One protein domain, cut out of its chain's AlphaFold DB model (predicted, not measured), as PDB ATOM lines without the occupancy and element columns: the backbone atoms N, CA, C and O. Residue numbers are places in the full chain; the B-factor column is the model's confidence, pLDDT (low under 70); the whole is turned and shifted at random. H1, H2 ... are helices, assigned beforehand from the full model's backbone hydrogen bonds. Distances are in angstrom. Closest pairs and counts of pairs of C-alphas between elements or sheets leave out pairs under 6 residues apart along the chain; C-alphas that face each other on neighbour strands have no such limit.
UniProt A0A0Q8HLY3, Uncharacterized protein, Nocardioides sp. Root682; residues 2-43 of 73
ATOM      1  N   SER A   2      31.324 -40.037 -21.706       92.38
ATOM      2  CA  SER A   2      32.675 -40.585 -21.803       92.38
ATOM      3  C   SER A   2      33.096 -40.667 -23.267       92.38
ATOM      4  O   SER A   2      32.647 -41.538 -24.008       92.38
ATOM      5  N   HIS A   3      33.966 -39.753 -23.701       94.06
ATOM      6  CA  HIS A   3      34.473 -39.751 -25.079       94.06
ATOM      7  C   HIS A   3      35.245 -41.036 -25.411       94.06
ATOM      8  O   HIS A   3      35.034 -41.632 -26.460       94.06
ATOM      9  N   ARG A   4      36.053 -41.519 -24.459       97.25
ATOM     10  CA  ARG A   4      36.824 -42.758 -24.596       97.25
ATOM     11  C   ARG A   4      35.933 -43.973 -24.849       97.25
ATOM     12  O   ARG A   4      36.265 -44.816 -25.670       97.25
ATOM     13  N   ASP A   5      34.821 -44.096 -24.129       97.94
ATOM     14  CA  ASP A   5      33.960 -45.273 -24.280       97.94
ATOM     15  C   ASP A   5      33.174 -45.218 -25.603       97.94
ATOM     16  O   ASP A   5      33.014 -46.253 -26.247       97.94
ATOM     17  N   ILE A   6      32.805 -44.020 -26.081       97.88
ATOM     18  CA  ILE A   6      32.277 -43.813 -27.444       97.88
ATOM     19  C   ILE A   6      33.290 -44.290 -28.496       97.88
ATOM     20  O   ILE A   6      32.931 -45.062 -29.384       97.88
ATOM     21  N   GLU A   7      34.554 -43.866 -28.400       98.00
ATOM     22  CA  GLU A   7      35.614 -44.275 -29.335       98.00
ATOM     23  C   GLU A   7      35.813 -45.792 -29.341       98.00
ATOM     24  O   GLU A   7      35.897 -46.397 -30.409       98.00
ATOM     25  N   ARG A   8      35.806 -46.424 -28.163       98.25
ATOM     26  CA  ARG A   8      35.937 -47.881 -28.034       98.25
ATOM     27  C   ARG A   8      34.767 -48.633 -28.661       98.25
ATOM     28  O   ARG A   8      34.998 -49.650 -29.308       98.25
ATOM     29  N   VAL A   9      33.529 -48.142 -28.544       98.38
ATOM     30  CA  VAL A   9      32.390 -48.729 -29.279       98.38
ATOM     31  C   VAL A   9      32.567 -48.546 -30.786       98.38
ATOM     32  O   VAL A   9      32.379 -49.490 -31.550       98.38
ATOM     33  N   LEU A  10      32.995 -47.362 -31.231       98.00
ATOM     34  CA  LEU A  10      33.240 -47.084 -32.650       98.00
ATOM     35  C   LEU A  10      34.410 -47.880 -33.249       98.00
ATOM     36  O   LEU A  10      34.462 -48.009 -34.477       98.00
ATOM     37  N   ALA A  11      35.314 -48.384 -32.408       97.44
ATOM     38  CA  ALA A  11      36.400 -49.300 -32.750       97.44
ATOM     39  C   ALA A  11      36.018 -50.790 -32.600       97.44
ATOM     40  O   ALA A  11      36.795 -51.656 -32.989       97.44
ATOM     41  N   GLY A  12      34.833 -51.106 -32.060       96.88
ATOM     42  CA  GLY A  12      34.389 -52.485 -31.809       96.88
ATOM     43  C   GLY A  12      34.990 -53.138 -30.555       96.88
ATOM     44  O   GLY A  12      34.889 -54.348 -30.379       96.88
ATOM     45  N   GLU A  13      35.607 -52.354 -29.672       98.25
ATOM     46  CA  GLU A  13      36.301 -52.804 -28.453       98.25
ATOM     47  C   GLU A  13      35.425 -52.762 -27.189       98.25
ATOM     48  O   GLU A  13      35.845 -53.186 -26.105       98.25
ATOM     49  N   LEU A  14      34.230 -52.182 -27.295       98.00
ATOM     50  CA  LEU A  14      33.243 -52.082 -26.226       98.00
ATOM     51  C   LEU A  14      31.845 -52.317 -26.805       98.00
ATOM     52  O   LEU A  14      31.569 -51.949 -27.945       98.00
ATOM     53  N   SER A  15      30.958 -52.919 -26.011       97.94
ATOM     54  CA  SER A  15      29.560 -53.089 -26.409       97.94
ATOM     55  C   SER A  15      28.803 -51.762 -26.327       97.94
ATOM     56  O   SER A  15      28.849 -51.076 -25.304       97.94
ATOM     57  N   TYR A  16      28.056 -51.441 -27.383       97.50
ATOM     58  CA  TYR A  16      27.149 -50.294 -27.447       97.50
ATOM     59  C   TYR A  16      26.162 -50.257 -26.271       97.50
ATOM     60  O   TYR A  16      25.948 -49.199 -25.682       97.50
ATOM     61  N   ASP A  17      25.645 -51.420 -25.863       97.88
ATOM     62  CA  ASP A  17      24.625 -51.531 -24.810       97.88
ATOM     63  C   ASP A  17      25.143 -51.170 -23.409       97.88
ATOM     64  O   ASP A  17      24.369 -51.060 -22.462       97.88
ATOM     65  N   THR A  18      26.457 -50.985 -23.258       96.88
ATOM     66  CA  THR A  18      27.068 -50.544 -21.994       96.88
ATOM     67  C   THR A  18      27.142 -49.023 -21.852       96.88
ATOM     68  O   THR A  18      27.460 -48.531 -20.770       96.88
ATOM     69  N   LEU A  19      26.850 -48.277 -22.922       97.81
ATOM     70  CA  LEU A  19      26.828 -46.817 -22.925       97.81
ATOM     71  C   LEU A  19      25.503 -46.272 -22.385       97.81
ATOM     72  O   LEU A  19      24.449 -46.883 -22.570       97.81
ATOM     73  N   ALA A  20      25.543 -45.073 -21.801       97.06
ATOM     74  CA  ALA A  20      24.330 -44.333 -21.464       97.06
ATOM     75  C   ALA A  20      23.668 -43.742 -22.724       97.06
ATOM     76  O   ALA A  20      24.345 -43.450 -23.714       97.06
ATOM     77  N   ASP A  21      22.361 -43.471 -22.670       97.62
ATOM     78  CA  ASP A  21      21.570 -42.969 -23.811       97.62
ATOM     79  C   ASP A  21      22.200 -41.785 -24.578       97.62
ATOM     80  O   ASP A  21      22.172 -41.794 -25.815       97.62
ATOM     81  N   PRO A  22      22.810 -40.771 -23.923       97.19
ATOM     82  CA  PRO A  22      23.439 -39.671 -24.653       97.19
ATOM     83  C   PRO A  22      24.655 -40.113 -25.478       97.19
ATOM     84  O   PRO A  22      24.893 -39.591 -26.562       97.19
ATOM     85  N   GLU A  23      25.427 -41.078 -24.983       98.00
ATOM     86  CA  GLU A  23      26.617 -41.610 -25.661       98.00
ATOM     87  C   GLU A  23      26.208 -42.538 -26.809       98.00
ATOM     88  O   GLU A  23      26.753 -42.454 -27.910       98.00
ATOM     89  N   GLN A  24      25.172 -43.348 -26.585       98.38
ATOM     90  CA  GLN A  24      24.520 -44.152 -27.613       98.38
ATOM     91  C   GLN A  24      24.013 -43.301 -28.788       98.38
ATOM     92  O   GLN A  24      24.181 -43.673 -29.951       98.38
ATOM     93  N   ALA A  25      23.415 -42.137 -28.517       98.19
ATOM     94  CA  ALA A  25      22.982 -41.213 -29.565       98.19
ATOM     95  C   ALA A  25      24.150 -40.754 -30.456       98.19
ATOM     96  O   ALA A  25      24.015 -40.754 -31.678       98.19
ATOM     97  N   VAL A  26      25.310 -40.447 -29.865       98.06
ATOM     98  CA  VAL A  26      26.517 -40.054 -30.612       98.06
ATOM     99  C   VAL A  26      27.033 -41.199 -31.486       98.06
ATOM    100  O   VAL A  26      27.341 -40.980 -32.658       98.06
ATOM    101  N   VAL A  27      27.092 -42.424 -30.952       98.38
ATOM    102  CA  VAL A  27      27.517 -43.605 -31.724       98.38
ATOM    103  C   VAL A  27      26.593 -43.845 -32.920       98.38
ATOM    104  O   VAL A  27      27.090 -44.063 -34.023       98.38
ATOM    105  N   ARG A  28      25.268 -43.744 -32.735       98.31
ATOM    106  CA  ARG A  28      24.297 -43.901 -33.832       98.31
ATOM    107  C   ARG A  28      24.528 -42.889 -34.946       98.31
ATOM    108  O   ARG A  28      24.670 -43.291 -36.093       98.31
ATOM    109  N   THR A  29      24.678 -41.606 -34.614       98.44
ATOM    110  CA  THR A  29      24.977 -40.568 -35.615       98.44
ATOM    111  C   THR A  29      26.282 -40.849 -36.368       98.44
ATOM    112  O   THR A  29      26.355 -40.650 -37.582       98.44
ATOM    113  N   ALA A  30      27.314 -41.335 -35.676       98.25
ATOM    114  CA  ALA A  30      28.575 -41.695 -36.316       98.25
ATOM    115  C   ALA A  30      28.433 -42.910 -37.252       98.25
ATOM    116  O   ALA A  30      28.993 -42.902 -38.350       98.25
ATOM    117  N   TRP A  31      27.687 -43.944 -36.855       98.31
ATOM    118  CA  TRP A  31      27.397 -45.092 -37.717       98.31
ATOM    119  C   TRP A  31      26.542 -44.717 -38.924       98.31
ATOM    120  O   TRP A  31      26.887 -45.138 -40.026       98.31
ATOM    121  N   ASP A  32      25.519 -43.879 -38.757       98.50
ATOM    122  CA  ASP A  32      24.693 -43.386 -39.866       98.50
ATOM    123  C   ASP A  32      25.562 -42.711 -40.935       98.50
ATOM    124  O   ASP A  32      25.468 -43.040 -42.118       98.50
ATOM    125  N   GLY A  33      26.486 -41.836 -40.517       98.00
ATOM    126  CA  GLY A  33      27.425 -41.183 -41.431       98.00
ATOM    127  C   GLY A  33      28.367 -42.165 -42.136       98.00
ATOM    128  O   GLY A  33      28.604 -42.041 -43.337       98.00
ATOM    129  N   ARG A  34      28.886 -43.170 -41.417       97.06
ATOM    130  CA  ARG A  34      29.757 -44.207 -42.002       97.06
ATOM    131  C   ARG A  34      29.009 -45.081 -43.009       97.06
ATOM    132  O   ARG A  34      29.557 -45.365 -44.069       97.06
ATOM    133  N   ILE A  35      27.778 -45.490 -42.700       96.94
ATOM    134  CA  ILE A  35      26.947 -46.313 -43.587       96.94
ATOM    135  C   ILE A  35      26.525 -45.525 -44.827       96.94
ATOM    136  O   ILE A  35      26.592 -46.064 -45.928       96.94
ATOM    137  N   ASP A  36      26.135 -44.257 -44.689       97.56
ATOM    138  CA  ASP A  36      25.813 -43.404 -45.837       97.56
ATOM    139  C   ASP A  36      27.029 -43.214 -46.759       97.56
ATOM    140  O   ASP A  36      26.922 -43.394 -47.973       97.56
ATOM    141  N   ALA A  37      28.208 -42.948 -46.189       96.69
ATOM    142  CA  ALA A  37      29.451 -42.858 -46.952       96.69
ATOM    143  C   ALA A  37      29.799 -44.182 -47.653       96.69
ATOM    144  O   ALA A  37      30.108 -44.177 -48.844       96.69
ATOM    145  N   ALA A  38      29.702 -45.314 -46.947       95.44
ATOM    146  CA  ALA A  38      29.962 -46.634 -47.516       95.44
ATOM    147  C   ALA A  38      29.000 -46.952 -48.670       95.44
ATOM    148  O   ALA A  38      29.437 -47.395 -49.724       95.44
ATOM    149  N   ARG A  39      27.705 -46.661 -48.508       95.00
ATOM    150  CA  ARG A  39      26.691 -46.868 -49.552       95.00
ATOM    151  C   ARG A  39      26.927 -45.998 -50.781       95.00
ATOM    152  O   ARG A  39      26.713 -46.470 -51.886       95.00
ATOM    153  N   LYS A  40      27.355 -44.745 -50.602       94.44
ATOM    154  CA  LYS A  40      27.664 -43.827 -51.713       94.44
ATOM    155  C   LYS A  40      28.926 -44.213 -52.477       94.44
ATOM    156  O   LYS A  40      29.030 -43.895 -53.654       94.44
ATOM    157  N   ALA A  41      29.886 -44.836 -51.799       94.31
ATOM    158  CA  ALA A  41      31.127 -45.298 -52.407       94.31
ATOM    159  C   ALA A  41      30.999 -46.681 -53.067       94.31
ATOM    160  O   ALA A  41      31.901 -47.083 -53.794       94.31
ATOM    161  N   LEU A  42      29.917 -47.411 -52.793       94.31
ATOM    162  CA  LEU A  42      29.703 -48.763 -53.288       94.31
ATOM    163  C   LEU A  42      29.178 -48.744 -54.731       94.31
ATOM    164  O   LEU A  42      28.102 -48.207 -54.988       94.31
ATOM    165  N   ASP A  43      29.904 -49.392 -55.643       92.44
ATOM    166  CA  ASP A  43      29.511 -49.586 -57.044       92.44
ATOM    167  C   ASP A  43      29.652 -51.067 -57.431       92.44
ATOM    168  O   ASP A  43      30.585 -51.486 -58.118       92.44
TER     169      ASP A  43
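This is residues 2 to 43 of the 73 residues of an uncharacterized protein of Nocardioides sp. Root682 (UniProt A0A0Q8HLY3). Picture a compact head with one long arm: the short helix H1 packs on the first part of the long helix H2, a looped link joins them, and the last part of H2 sticks out with residues 32 to 43. The printed part has 42 residues with two named helices, H1 then H2, and no named strand; the class is all helix. It is only just loose, close to compact, with a radius of gyration of the C-alphas of 11.4 A and spans of 35 by 18 by 15 A.

Start at H1, residues 3 to 10, which touches H2, residues 21 to 41, with residues 23 to 31 of H2 alone. Look at Ile 6 and Glu 23: their C-alphas, the closest of the two helices, are 6.3 A apart. The helices run the same way at a steep tilt of 44 degrees. In H1 and H2 every O i to N i+4 pair is within hydrogen-bond range.

Find C-alpha 3 at (34.473, -39.751, -25.079); from there H1 runs 10.6 A to C-alpha 10. H2 begins at C-alpha 21, (21.570, -42.969, -23.811), and runs 30.2 A to C-alpha 41 at (31.127, -45.298, -52.407).

The C-alphas farthest apart, of Ser 2 and Asp 43, are 36.5 A apart. The H1 to H2 link of 10 residues is short. The printed part has no cut, and no printed residue is under pLDDT 70.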